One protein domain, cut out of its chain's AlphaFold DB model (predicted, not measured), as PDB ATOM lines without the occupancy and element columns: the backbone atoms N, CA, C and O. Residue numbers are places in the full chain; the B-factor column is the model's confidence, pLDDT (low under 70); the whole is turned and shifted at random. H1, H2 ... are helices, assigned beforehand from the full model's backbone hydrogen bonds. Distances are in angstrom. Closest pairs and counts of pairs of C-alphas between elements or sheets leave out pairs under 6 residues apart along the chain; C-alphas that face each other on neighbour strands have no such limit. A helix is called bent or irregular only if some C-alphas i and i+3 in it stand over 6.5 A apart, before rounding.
ATOM      1  N   GLU A  15     -49.653 -25.041  28.434       79.12
ATOM      2  CA  GLU A  15     -49.777 -25.402  29.846       79.12
ATOM      3  C   GLU A  15     -51.164 -25.960  30.182       79.12
ATOM      4  O   GLU A  15     -51.261 -27.006  30.820       79.12
ATOM      5  N   SER A  16     -52.238 -25.351  29.672       80.50
ATOM      6  CA  SER A  16     -53.588 -25.881  29.881       80.50
ATOM      7  C   SER A  16     -53.852 -27.149  29.069       80.50
ATOM      8  O   SER A  16     -54.664 -27.975  29.479       80.50
ATOM      9  N   THR A  17     -53.146 -27.360  27.951       83.19
ATOM     10  CA  THR A  17     -53.158 -28.642  27.235       83.19
ATOM     11  C   THR A  17     -52.520 -29.745  28.076       83.19
ATOM     12  O   THR A  17     -53.066 -30.845  28.138       83.19
ATOM     13  N   LEU A  18     -51.400 -29.469  28.747       84.88
ATOM     14  CA  LEU A  18     -50.753 -30.442  29.630       84.88
ATOM     15  C   LEU A  18     -51.614 -30.763  30.853       84.88
ATOM     16  O   LEU A  18     -51.742 -31.933  31.207       84.88
ATOM     17  N   ASP A  19     -52.269 -29.759  31.434       86.06
ATOM     18  CA  ASP A  19     -53.220 -29.969  32.529       86.06
ATOM     19  C   ASP A  19     -54.424 -30.814  32.074       86.06
ATOM     20  O   ASP A  19     -54.845 -31.734  32.776       86.06
ATOM     21  N   ALA A  20     -54.942 -30.567  30.866       85.25
ATOM     22  CA  ALA A  20     -56.012 -31.376  30.287       85.25
ATOM     23  C   ALA A  20     -55.573 -32.829  30.038       85.25
ATOM     24  O   ALA A  20     -56.347 -33.743  30.304       85.25
ATOM     25  N   ILE A  21     -54.338 -33.056  29.571       84.69
ATOM     26  CA  ILE A  21     -53.772 -34.403  29.380       84.69
ATOM     27  C   ILE A  21     -53.625 -35.127  30.720       84.69
ATOM     28  O   ILE A  21     -53.985 -36.297  30.821       84.69
ATOM     29  N   ALA A  22     -53.132 -34.442  31.751       87.12
ATOM     30  CA  ALA A  22     -52.978 -35.017  33.083       87.12
ATOM     31  C   ALA A  22     -54.324 -35.395  33.732       87.12
ATOM     32  O   ALA A  22     -54.366 -36.276  34.587       87.12
ATOM     33  N   ALA A  23     -55.422 -34.760  33.309       86.75
ATOM     34  CA  ALA A  23     -56.779 -35.072  33.752       86.75
ATOM     35  C   ALA A  23     -57.444 -36.240  32.990       86.75
ATOM     36  O   ALA A  23     -58.545 -36.655  33.357       86.75
ATOM     37  N   LEU A  24     -56.824 -36.761  31.923       87.38
ATOM     38  CA  LEU A  24     -57.321 -37.937  31.202       87.38
ATOM     39  C   LEU A  24     -56.949 -39.239  31.938       87.38
ATOM     40  O   LEU A  24     -55.920 -39.279  32.611       87.38
ATOM     41  N   PRO A  25     -57.711 -40.337  31.751       88.81
ATOM     42  CA  PRO A  25     -57.377 -41.630  32.348       88.81
ATOM     43  C   PRO A  25     -55.960 -42.101  31.980       88.81
ATOM     44  O   PRO A  25     -55.631 -42.230  30.799       88.81
ATOM     45  N   GLY A  26     -55.131 -42.382  32.989       83.62
ATOM     46  CA  GLY A  26     -53.717 -42.753  32.846       83.62
ATOM     47  C   GLY A  26     -52.750 -41.561  32.890       83.62
ATOM     48  O   GLY A  26     -51.544 -41.756  33.081       83.62
ATOM     49  N   GLY A  27     -53.263 -40.335  32.756       82.44
ATOM     50  CA  GLY A  27     -52.510 -39.086  32.864       82.44
ATOM     51  C   GLY A  27     -52.135 -38.719  34.300       82.44
ATOM     52  O   GLY A  27     -51.209 -37.936  34.503       82.44
ATOM     53  N   GLU A  28     -52.766 -39.342  35.299       86.25
ATOM     54  CA  GLU A  28     -52.494 -39.088  36.718       86.25
ATOM     55  C   GLU A  28     -51.051 -39.449  37.098       86.25
ATOM     56  O   GLU A  28     -50.495 -38.889  38.038       86.25
ATOM     57  N   SER A  29     -50.421 -40.345  36.330       87.12
ATOM     58  CA  SER A  29     -49.007 -40.712  36.472       87.12
ATOM     59  C   SER A  29     -48.031 -39.561  36.197       87.12
ATOM     60  O   SER A  29     -46.880 -39.634  36.615       87.12
ATOM     61  N   LEU A  30     -48.477 -38.504  35.511       87.38
ATOM     62  CA  LEU A  30     -47.682 -37.304  35.232       87.38
ATOM     63  C   LEU A  30     -47.759 -36.275  36.363       87.38
ATOM     64  O   LEU A  30     -46.999 -35.298  36.368       87.38
ATOM     65  N   LEU A  31     -48.706 -36.464  37.284       88.00
ATOM     66  CA  LEU A  31     -48.903 -35.587  38.418       88.00
ATOM     67  C   LEU A  31     -48.022 -36.031  39.591       88.00
ATOM     68  O   LEU A  31     -47.837 -37.222  39.838       88.00
ATOM     69  N   PRO A  32     -47.483 -35.065  40.344       86.69
ATOM     70  CA  PRO A  32     -46.661 -35.354  41.504       86.69
ATOM     71  C   PRO A  32     -47.477 -36.070  42.585       86.69
ATOM     72  O   PRO A  32     -48.603 -35.682  42.897       86.69
ATOM     73  N   THR A  33     -46.881 -37.100  43.180       82.81
ATOM     74  CA  THR A  33     -47.513 -37.963  44.191       82.81
ATOM     75  C   THR A  33     -47.452 -37.378  45.604       82.81
ATOM     76  O   THR A  33     -48.245 -37.763  46.464       82.81
ATOM     77  N   ASP A  34     -46.551 -36.421  45.847       87.88
ATOM     78  CA  ASP A  34     -46.386 -35.742  47.130       87.88
ATOM     79  C   ASP A  34     -46.308 -34.208  47.002       87.88
ATOM     80  O   ASP A  34     -46.077 -33.630  45.935       87.88
ATOM     81  N   ALA A  35     -46.508 -33.521  48.131       87.31
ATOM     82  CA  ALA A  35     -46.585 -32.062  48.182       87.31
ATOM     83  C   ALA A  35     -45.253 -31.352  47.873       87.31
ATOM     84  O   ALA A  35     -45.258 -30.194  47.450       87.31
ATOM     85  N   GLN A  36     -44.111 -31.999  48.108       87.56
ATOM     86  CA  GLN A  36     -42.797 -31.442  47.803       87.56
ATOM     87  C   GLN A  36     -42.514 -31.538  46.303       87.56
ATOM     88  O   GLN A  36     -42.131 -30.532  45.699       87.56
ATOM     89  N   ALA A  37     -42.774 -32.698  45.696       86.38
ATOM     90  CA  ALA A  37     -42.727 -32.885  44.252       86.38
ATOM     91  C   ALA A  37     -43.682 -31.910  43.546       86.38
ATOM     92  O   ALA A  37     -43.285 -31.244  42.593       86.38
ATOM     93  N   ALA A  38     -44.890 -31.703  44.085       87.50
ATOM     94  CA  ALA A  38     -45.852 -30.738  43.549       87.50
ATOM     95  C   ALA A  38     -45.320 -29.308  43.504       87.50
ATOM     96  O   ALA A  38     -45.424 -28.628  42.482       87.50
ATOM     97  N   ARG A  39     -44.677 -28.862  44.586       91.06
ATOM     98  CA  ARG A  39     -44.031 -27.545  44.619       91.06
ATOM     99  C   ARG A  39     -42.898 -27.443  43.607       91.06
ATOM    100  O   ARG A  39     -42.723 -26.380  43.021       91.06
ATOM    101  N   LYS A  40     -42.137 -28.521  43.403       89.69
ATOM    102  CA  LYS A  40     -41.020 -28.545  42.455       89.69
ATOM    103  C   LYS A  40     -41.478 -28.532  41.005       89.69
ATOM    104  O   LYS A  40     -40.936 -27.754  40.229       89.69
ATOM    105  N   VAL A  41     -42.489 -29.322  40.657       89.25
ATOM    106  CA  VAL A  41     -43.116 -29.302  39.329       89.25
ATOM    107  C   VAL A  41     -43.607 -27.895  38.997       89.25
ATOM    108  O   VAL A  41     -43.279 -27.355  37.946       89.25
ATOM    109  N   GLU A  42     -44.319 -27.266  39.928       89.88
ATOM    110  CA  GLU A  42     -44.834 -25.909  39.757       89.88
ATOM    111  C   GLU A  42     -43.713 -24.856  39.642       89.88
ATOM    112  O   GLU A  42     -43.766 -23.959  38.801       89.88
ATOM    113  N   GLU A  43     -42.658 -24.976  40.453       89.69
ATOM    114  CA  GLU A  43     -41.472 -24.121  40.353       89.69
ATOM    115  C   GLU A  43     -40.809 -24.242  38.969       89.69
ATOM    116  O   GLU A  43     -40.434 -23.233  38.367       89.69
ATOM    117  N   TRP A  44     -40.695 -25.463  38.443       89.25
ATOM    118  CA  TRP A  44     -40.145 -25.716  37.115       89.25
ATOM    119  C   TRP A  44     -41.019 -25.141  36.002       89.25
ATOM    120  O   TRP A  44     -40.486 -24.457  35.129       89.25
ATOM    121  N   ARG A  45     -42.345 -25.328  36.052       87.81
ATOM    122  CA  ARG A  45     -43.283 -24.734  35.080       87.81
ATOM    123  C   ARG A  45     -43.150 -23.213  35.025       87.81
ATOM    124  O   ARG A  45     -43.077 -22.644  33.936       87.81
ATOM    125  N   ARG A  46     -43.031 -22.547  36.176       87.06
ATOM    126  CA  ARG A  46     -42.785 -21.096  36.224       87.06
ATOM    127  C   ARG A  46     -41.436 -20.711  35.637       87.06
ATOM    128  O   ARG A  46     -41.382 -19.854  34.767       87.06
ATOM    129  N   ARG A  47     -40.353 -21.390  36.025       84.06
ATOM    130  CA  ARG A  47     -39.007 -21.125  35.477       84.06
ATOM    131  C   ARG A  47     -38.950 -21.298  33.959       84.06
ATOM    132  O   ARG A  47     -38.277 -20.522  33.289       84.06
ATOM    133  N   ILE A  48     -39.651 -22.289  33.412       83.31
ATOM    134  CA  ILE A  48     -39.736 -22.495  31.963       83.31
ATOM    135  C   ILE A  48     -40.398 -21.281  31.303       83.31
ATOM    136  O   ILE A  48     -39.837 -20.710  30.371       83.31
ATOM    137  N   ASN A  49     -41.543 -20.841  31.820       82.06
ATOM    138  CA  ASN A  49     -42.275 -19.714  31.248       82.06
ATOM    139  C   ASN A  49     -41.549 -18.368  31.415       82.06
ATOM    140  O   ASN A  49     -41.511 -17.577  30.474       82.06
ATOM    141  N   ASP A  50     -40.939 -18.136  32.577       81.19
ATOM    142  CA  ASP A  50     -40.347 -16.844  32.938       81.19
ATOM    143  C   ASP A  50     -38.910 -16.669  32.424       81.19
ATOM    144  O   ASP A  50     -38.490 -15.542  32.171       81.19
ATOM    145  N   LEU A  51     -38.144 -17.759  32.285       74.88
ATOM    146  CA  LEU A  51     -36.713 -17.712  31.943       74.88
ATOM    147  C   LEU A  51     -36.411 -18.437  30.632       74.88
ATOM    148  O   LEU A  51     -35.799 -17.869  29.730       74.88
ATOM    149  N   LEU A  52     -36.880 -19.681  30.497       73.81
ATOM    150  CA  LEU A  52     -36.516 -20.535  29.366       73.81
ATOM    151  C   LEU A  52     -37.090 -20.030  28.038       73.81
ATOM    152  O   LEU A  52     -36.377 -20.014  27.034       73.81
ATOM    153  N   LEU A  53     -38.352 -19.591  28.019       76.00
ATOM    154  CA  LEU A  53     -38.981 -19.075  26.799       76.00
ATOM    155  C   LEU A  53     -38.357 -17.753  26.316       76.00
ATOM    156  O   LEU A  53     -38.037 -17.667  25.123       76.00
ATOM    157  N   PRO A  54     -38.176 -16.720  27.166       75.56
ATOM    158  CA  PRO A  54     -37.646 -15.439  26.708       75.56
ATOM    159  C   PRO A  54     -36.180 -15.531  26.278       75.56
ATOM    160  O   PRO A  54     -35.852 -15.133  25.157       75.56
ATOM    161  N   ASP A  55     -35.319 -16.119  27.112       71.44
ATOM    162  CA  ASP A  55     -33.886 -16.228  26.818       71.44
ATOM    163  C   ASP A  55     -33.651 -17.185  25.650       71.44
ATOM    164  O   ASP A  55     -32.863 -16.913  24.742       71.44
ATOM    165  N   GLY A  56     -34.421 -18.269  25.600       69.12
ATOM    166  CA  GLY A  56     -34.421 -19.214  24.498       69.12
ATOM    167  C   GLY A  56     -34.773 -18.590  23.147       69.12
ATOM    168  O   GLY A  56     -34.128 -18.872  22.133       69.12
ATOM    169  N   LYS A  57     -35.763 -17.692  23.120       74.50
ATOM    170  CA  LYS A  57     -36.101 -16.906  21.927       74.50
ATOM    171  C   LYS A  57     -34.959 -15.962  21.541       74.50
ATOM    172  O   LYS A  57     -34.651 -15.848  20.354       74.50
ATOM    173  N   MET A  58     -34.324 -15.313  22.517       72.75
ATOM    174  CA  MET A  58     -33.187 -14.414  22.285       72.75
ATOM    175  C   MET A  58     -31.951 -15.148  21.752       72.75
ATOM    176  O   MET A  58     -31.283 -14.632  20.860       72.75
ATOM    177  N   ALA A  59     -31.682 -16.375  22.195       71.94
ATOM    178  CA  ALA A  59     -30.587 -17.168  21.643       71.94
ATOM    179  C   ALA A  59     -30.840 -17.611  20.201       71.94
ATOM    180  O   ALA A  59     -29.933 -17.543  19.374       71.94
ATOM    181  N   VAL A  60     -32.063 -18.043  19.877       70.06
ATOM    182  CA  VAL A  60     -32.393 -18.527  18.526       70.06
ATOM    183  C   VAL A  60     -32.501 -17.377  17.524       70.06
ATOM    184  O   VAL A  60     -31.995 -17.492  16.411       70.06
ATOM    185  N   LEU A  61     -33.147 -16.267  17.897       75.88
ATOM    186  CA  LEU A  61     -33.400 -15.146  16.985       75.88
ATOM    187  C   LEU A  61     -32.317 -14.061  17.036       75.88
ATOM    188  O   LEU A  61     -32.068 -13.402  16.031       75.88
ATOM    189  N   GLY A  62     -31.700 -13.854  18.200       70.94
ATOM    190  CA  GLY A  62     -30.700 -12.812  18.444       70.94
ATOM    191  C   GLY A  62     -29.256 -13.317  18.491       70.94
ATOM    192  O   GLY A  62     -28.346 -12.504  18.615       70.94
ATOM    193  N   ASN A  63     -29.034 -14.634  18.380       69.69
ATOM    194  CA  ASN A  63     -27.722 -15.286  18.488       69.69
ATOM    195  C   ASN A  63     -27.002 -15.047  19.838       69.69
ATOM    196  O   ASN A  63     -25.783 -15.204  19.931       69.69
ATOM    197  N   ASP A  64     -27.741 -14.696  20.896       72.56
ATOM    198  CA  ASP A  64     -27.202 -14.541  22.252       72.56
ATOM    199  C   ASP A  64     -27.129 -15.894  22.975       72.56
ATOM    200  O   ASP A  64     -28.005 -16.286  23.747       72.56
ATOM    201  N   ARG A  65     -26.067 -16.648  22.685       74.31
ATOM    202  CA  ARG A  65     -25.841 -17.975  23.278       74.31
ATOM    203  C   ARG A  65     -25.396 -17.913  24.740       74.31
ATOM    204  O   ARG A  65     -25.670 -18.841  25.496       74.31
ATOM    205  N   ALA A  66     -24.739 -16.826  25.149       77.25
ATOM    206  CA  ALA A  66     -24.196 -16.688  26.497       77.25
ATOM    207  C   ALA A  66     -25.308 -16.573  27.553       77.25
ATOM    208  O   ALA A  66     -25.200 -17.172  28.627       77.25
ATOM    209  N   GLY A  67     -26.396 -15.861  27.230       75.31
ATOM    210  CA  GLY A  67     -27.583 -15.780  28.085       75.31
ATOM    211  C   GLY A  67     -28.200 -17.157  28.350       75.31
ATOM    212  O   GLY A  67     -28.380 -17.549  29.505       75.31
ATOM    213  N   VAL A  68     -28.413 -17.942  27.289       76.25
ATOM    214  CA  VAL A  68     -28.998 -19.287  27.407       76.25
ATOM    215  C   VAL A  68     -28.092 -20.258  28.156       76.25
ATOM    216  O   VAL A  68     -28.585 -20.999  29.001       76.25
ATOM    217  N   GLU A  69     -26.776 -20.246  27.934       80.06
ATOM    218  CA  GLU A  69     -25.861 -21.093  28.711       80.06
ATOM    219  C   GLU A  69     -25.884 -20.765  30.210       80.06
ATOM    220  O   GLU A  69     -25.887 -21.672  31.046       80.06
ATOM    221  N   SER A  70     -25.914 -19.478  30.566       81.19
ATOM    222  CA  SER A  70     -25.992 -19.035  31.962       81.19
ATOM    223  C   SER A  70     -27.291 -19.504  32.623       81.19
ATOM    224  O   SER A  70     -27.270 -20.104  33.701       81.19
ATOM    225  N   MET A  71     -28.417 -19.311  31.938       81.69
ATOM    226  CA  MET A  71     -29.729 -19.762  32.385       81.69
ATOM    227  C   MET A  71     -29.784 -21.291  32.538       81.69
ATOM    228  O   MET A  71     -30.213 -21.778  33.585       81.69
ATOM    229  N   LEU A  72     -29.295 -22.060  31.557       82.50
ATOM    230  CA  LEU A  72     -29.256 -23.524  31.635       82.50
ATOM    231  C   LEU A  72     -28.452 -24.001  32.851       82.50
ATOM    232  O   LEU A  72     -28.895 -24.910  33.548       82.50
ATOM    233  N   ARG A  73     -27.326 -23.351  33.182       84.94
ATOM    234  CA  ARG A  73     -26.553 -23.658  34.402       84.94
ATOM    235  C   ARG A  73     -27.309 -23.338  35.692       84.94
ATOM    236  O   ARG A  73     -27.105 -24.010  36.701       84.94
ATOM    237  N   VAL A  74     -28.141 -22.297  35.704       83.69
ATOM    238  CA  VAL A  74     -29.003 -21.982  36.858       83.69
ATOM    239  C   VAL A  74     -30.101 -23.036  37.011       83.69
ATOM    240  O   VAL A  74     -30.396 -23.454  38.132       83.69
ATOM    241  N   MET A  75     -30.679 -23.484  35.898       83.06
ATOM    242  CA  MET A  75     -31.717 -24.514  35.882       83.06
ATOM    243  C   MET A  75     -31.162 -25.880  36.300       83.06
ATOM    244  O   MET A  75     -31.773 -26.537  37.135       83.06
ATOM    245  N   ASP A  76     -29.971 -26.257  35.833       87.19
ATOM    246  CA  ASP A  76     -29.296 -27.520  36.177       87.19
ATOM    247  C   ASP A  76     -29.141 -27.715  37.698       87.19
ATOM    248  O   ASP A  76     -29.418 -28.781  38.239       87.19
ATOM    249  N   LYS A  77     -28.841 -26.636  38.435       87.38
ATOM    250  CA  LYS A  77     -28.753 -26.653  39.910       87.38
ATOM    251  C   LYS A  77     -30.076 -26.943  40.623       87.38
ATOM    252  O   LYS A  77     -30.072 -27.175  41.829       87.38
ATOM    253  N   SER A  78     -31.200 -26.845  39.920       86.69
ATOM    254  CA  SER A  78     -32.541 -27.059  40.473       86.69
ATOM    255  C   SER A  78     -33.057 -28.483  40.236       86.69
ATOM    256  O   SER A  78     -34.156 -28.801  40.694       86.69
ATOM    257  N   ILE A  79     -32.293 -29.327  39.528       90.06
ATOM    258  CA  ILE A  79     -32.654 -30.715  39.222       90.06
ATOM    259  C   ILE A  79     -32.513 -31.570  40.486       90.06
ATOM    260  O   ILE A  79     -31.491 -31.529  41.171       90.06
ATOM    261  N   VAL A  80     -33.559 -32.335  40.803       88.69
ATOM    262  CA  VAL A  80     -33.633 -33.136  42.039       88.69
ATOM    263  C   VAL A  80     -33.172 -34.583  41.835       88.69
ATOM    264  O   VAL A  80     -32.628 -35.182  42.759       88.69
ATOM    265  N   GLY A  81     -33.368 -35.161  40.648       83.88
ATOM    266  CA  GLY A  81     -33.070 -36.569  40.384       83.88
ATOM    267  C   GLY A  81     -32.882 -36.844  38.892       83.88
ATOM    268  O   GLY A  81     -32.501 -35.933  38.161       83.88
ATOM    269  N   PRO A  82     -33.124 -38.076  38.404       87.06
ATOM    270  CA  PRO A  82     -32.989 -38.377  36.974       87.06
ATOM    271  C   PRO A  82     -33.917 -37.519  36.090       87.06
ATOM    272  O   PRO A  82     -33.633 -37.353  34.905       87.06
ATOM    273  N   PHE A  83     -34.977 -36.953  36.678       90.25
ATOM    274  CA  PHE A  83     -35.911 -35.994  36.084       90.25
ATOM    275  C   PHE A  83     -35.951 -34.679  36.884       90.25
ATOM    276  O   PHE A  83     -35.442 -34.601  38.008       90.25
ATOM    277  N   LEU A  84     -36.567 -33.630  36.325       89.81
ATOM    278  CA  LEU A  84     -36.490 -32.259  36.858       89.81
ATOM    279  C   LEU A  84     -36.936 -32.142  38.323       89.81
ATOM    280  O   LEU A  84     -36.274 -31.484  39.133       89.81
ATOM    281  N   ALA A  85     -38.037 -32.809  38.673       90.50
ATOM    282  CA  ALA A  85     -38.606 -32.824  40.019       90.50
ATOM    283  C   ALA A  85     -38.317 -34.129  40.792       90.50
ATOM    284  O   ALA A  85     -38.902 -34.347  41.849       90.50
ATOM    285  N   GLY A  86     -37.401 -34.970  40.298       88.19
ATOM    286  CA  GLY A  86     -37.091 -36.291  40.855       88.19
ATOM    287  C   GLY A  86     -37.656 -37.405  39.980       88.19
ATOM    288  O   GLY A  86     -36.882 -38.096  39.316       88.19
ATOM    289  N   ASP A  87     -38.983 -37.505  39.935       90.44
ATOM    290  CA  ASP A  87     -39.729 -38.434  39.077       90.44
ATOM    291  C   ASP A  87     -40.211 -37.760  37.785       90.44
ATOM    292  O   ASP A  87     -40.318 -36.533  37.709       90.44
ATOM    293  N   TYR A  88     -40.502 -38.573  36.765       90.06
ATOM    294  CA  TYR A  88     -41.023 -38.094  35.485       90.06
ATOM    295  C   TYR A  88     -42.398 -37.444  35.667       90.06
ATOM    296  O   TYR A  88     -43.295 -38.036  36.264       90.06
ATOM    297  N   SER A  89     -42.566 -36.231  35.147       92.25
ATOM    298  CA  SER A  89     -43.745 -35.404  35.406       92.25
ATOM    299  C   SER A  89     -44.081 -34.464  34.246       92.25
ATOM    300  O   SER A  89     -43.343 -34.352  33.263       92.25
ATOM    301  N   ILE A  90     -45.174 -33.704  34.383       91.25
ATOM    302  CA  ILE A  90     -45.525 -32.647  33.420       91.25
ATOM    303  C   ILE A  90     -44.413 -31.603  33.243       91.25
ATOM    304  O   ILE A  90     -44.306 -31.017  32.170       91.25
ATOM    305  N   ALA A  91     -43.560 -31.385  34.254       89.44
ATOM    306  CA  ALA A  91     -42.462 -30.426  34.152       89.44
ATOM    307  C   ALA A  91     -41.442 -30.851  33.086       89.44
ATOM    308  O   ALA A  91     -40.951 -30.012  32.329       89.44
ATOM    309  N   ASP A  92     -41.157 -32.151  32.993       90.62
ATOM    310  CA  ASP A  92     -40.242 -32.710  31.998       90.62
ATOM    311  C   ASP A  92     -40.821 -32.562  30.587       90.62
ATOM    312  O   ASP A  92     -40.108 -32.177  29.660       90.62
ATOM    313  N   ILE A  93     -42.131 -32.784  30.436       89.69
ATOM    314  CA  ILE A  93     -42.844 -32.615  29.164       89.69
ATOM    315  C   ILE A  93     -42.852 -31.142  28.736       89.69
ATOM    316  O   ILE A  93     -42.571 -30.850  27.572       89.69
ATOM    317  N   SER A  94     -43.100 -30.208  29.665       87.56
ATOM    318  CA  SER A  94     -43.016 -28.765  29.398       87.56
ATOM    319  C   SER A  94     -41.605 -28.340  28.976       87.56
ATOM    320  O   SER A  94     -41.459 -27.480  28.111       87.56
ATOM    321  N   ALA A  95     -40.552 -28.920  29.563       85.94
ATOM    322  CA  ALA A  95     -39.171 -28.501  29.314       85.94
ATOM    323  C   ALA A  95     -38.526 -29.150  28.080       85.94
ATOM    324  O   ALA A  95     -37.681 -28.530  27.425       85.94
ATOM    325  N   ALA A  96     -38.901 -30.393  27.761       86.31
ATOM    326  CA  ALA A  96     -38.299 -31.210  26.709       86.31
ATOM    327  C   ALA A  96     -38.099 -30.492  25.358       86.31
ATOM    328  O   ALA A  96     -36.964 -30.506  24.863       86.31
ATOM    329  N   PRO A  97     -39.116 -29.830  24.758       79.69
ATOM    330  CA  PRO A  97     -38.953 -29.215  23.439       79.69
ATOM    331  C   PRO A  97     -37.876 -28.128  23.430       79.69
ATOM    332  O   PRO A  97     -37.162 -27.958  22.445       79.69
ATOM    333  N   PHE A  98     -37.705 -27.424  24.542       78.50
ATOM    334  CA  PHE A  98     -36.744 -26.337  24.665       78.50
ATOM    335  C   PHE A  98     -35.330 -26.862  24.918       78.50
ATOM    336  O   PHE A  98     -34.393 -26.494  24.211       78.50
ATOM    337  N   ILE A  99     -35.173 -27.791  25.867       76.75
ATOM    338  CA  ILE A  99     -33.871 -28.395  26.187       76.75
ATOM    339  C   ILE A  99     -33.279 -29.088  24.952       76.75
ATOM    340  O   ILE A  99     -32.082 -28.962  24.686       76.75
ATOM    341  N   GLN A 100     -34.106 -29.783  24.164       73.88
ATOM    342  CA  GLN A 100     -33.657 -30.464  22.950       73.88
ATOM    343  C   GLN A 100     -33.144 -29.481  21.886       73.88
ATOM    344  O   GLN A 100     -32.099 -29.722  21.277       73.88
ATOM    345  N   VAL A 101     -33.832 -28.353  21.694       69.19
ATOM    346  CA  VAL A 101     -33.430 -27.308  20.737       69.19
ATOM    347  C   VAL A 101     -32.134 -26.618  21.175       69.19
ATOM    348  O   VAL A 101     -31.243 -26.400  20.347       69.19
ATOM    349  N   TYR A 102     -31.976 -26.330  22.470       65.56
ATOM    350  CA  TYR A 102     -30.779 -25.651  22.976       65.56
ATOM    351  C   TYR A 102     -29.550 -26.556  23.013       65.56
ATOM    352  O   TYR A 102     -28.461 -26.112  22.664       65.56
ATOM    353  N   ARG A 103     -29.713 -27.854  23.304       59.75
ATOM    354  CA  ARG A 103     -28.613 -28.821  23.154       59.75
ATOM    355  C   ARG A 103     -28.149 -28.955  21.706       59.75
ATOM    356  O   ARG A 103     -26.946 -29.017  21.459       59.75
ATOM    357  N   CYS A 104     -29.080 -28.979  20.752       51.75
ATOM    358  CA  CYS A 104     -28.745 -29.117  19.334       51.75
ATOM    359  C   CYS A 104     -27.984 -27.890  18.798       51.75
ATOM    360  O   CYS A 104     -27.057 -28.030  18.006       51.75
ATOM    361  N   THR A 105     -28.301 -26.689  19.293       48.38
ATOM    362  CA  THR A 105     -27.594 -25.452  18.912       48.38
ATOM    363  C   THR A 105     -26.195 -25.319  19.524       48.38
ATOM    364  O   THR A 105     -25.348 -24.654  18.927       48.38
ATOM    365  N   THR A 106     -25.907 -25.990  20.645       46.47
ATOM    366  CA  THR A 106     -24.547 -26.097  21.211       46.47
ATOM    367  C   THR A 106     -23.675 -27.200  20.595       46.47
ATOM    368  O   THR A 106     -22.458 -27.099  20.682       46.47
ATOM    369  N   CYS A 107     -24.249 -28.228  19.953       39.88
ATOM    370  CA  CYS A 107     -23.489 -29.354  19.376       39.88
ATOM    371  C   CYS A 107     -22.995 -29.140  17.931       39.88
ATOM    372  O   CYS A 107     -22.301 -30.000  17.399       39.88
ATOM    373  N   CYS A 108     -23.332 -28.028  17.273       35.53
ATOM    374  CA  CYS A 108     -22.792 -27.685  15.948       35.53
ATOM    375  C   CYS A 108     -21.432 -26.953  16.019       35.53
ATOM    376  O   CYS A 108     -21.195 -26.030  15.237       35.53
TER     377      CYS A 108
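This is residues 15 to 108 of the 109 residues of the protein "Hypothetical protein" of Dictyocha speculum (UniProt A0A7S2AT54). A long bent helix, H3, runs along much of this elongated domain, H4 folds back beside its second arm, H3b, as a helical hairpin, and H5 packs on its first arm, H3a, and runs the same way. The short helices H1 and H2 make a corner at one end, where H1 packs on the first residues of H5; the turn from H3b into H4 makes the other end. The printed part has 94 residues with five named helices, H1 to H5 in order, and no named strand; the class is all helix. It is compact, with a radius of gyration of the C-alphas of 14.0 A, and spans 41 by 25 by 22 A.

Start with H1, residues 15 to 22, and H2, residues 27 to 30, which touch only at the corner, closest at the C-alphas of Ala 22 and Glu 28, 5.5 A apart. Go on to H3, residues 35 to 62, assigned as one helix by its hydrogen bonds but bent: C-alphas 50 and 53 are 6.7 A apart, and its arms H3a, residues 35 to 50, and H3b, residues 53 to 62, stand at a shallow tilt of 31 degrees. Next comes H4, residues 65 to 76, which forms a hairpin with H3b: they touch, closest at the C-alphas of Ala 59 and Arg 65, 5.1 A, opposite ways at a shallow tilt of 25 degrees. Last is H5, residues 90 to 106, irregular, with C-alphas 94 and 97 7.2 A apart and a kink of 38 degrees near residue 97. Its residues 90 to 95 touch H3a, closest at the C-alphas of Val 41 and Ala 91, 5.3 A, the same way at a steep tilt of 43 degrees. H5 touches H1 with residues 90 to 94 alone, closest at the C-alphas of Leu 18 and Ile 90, 6.8 A, opposite ways at a steep tilt of 56 degrees. H5 and H3b only just touch, with 3 pairs of C-alphas within 8 A, the closest being Gly 56 and Phe 98, 7.5 A. H2 and H3a are apart. Every O i to N i+4 pair is within hydrogen-bond range in H1, H3a, H3b and H4; in H5 11 of 13 are, and H2 is too short for one.

Find C-alpha 15 at (-49.777, -25.402, 29.846), where H1 begins. From C-alpha 35 at (-46.585, -32.062, 48.182), H3a runs 22.4 A to C-alpha 50; H3b then covers 13.3 A and H4 16.4 A. H5 runs 25.1 A to C-alpha 106 at (-24.547, -26.097, 21.211).

Look at Pro 25 and Asn 63 for the two C-alphas farthest apart, 42.0 A. The printed part has no cut, and its one long link is residues 77 to 89, between H4 and H5. The mean pLDDT of the printed part is 80.7; residues 56, 63 and 101 to 108 are under 70.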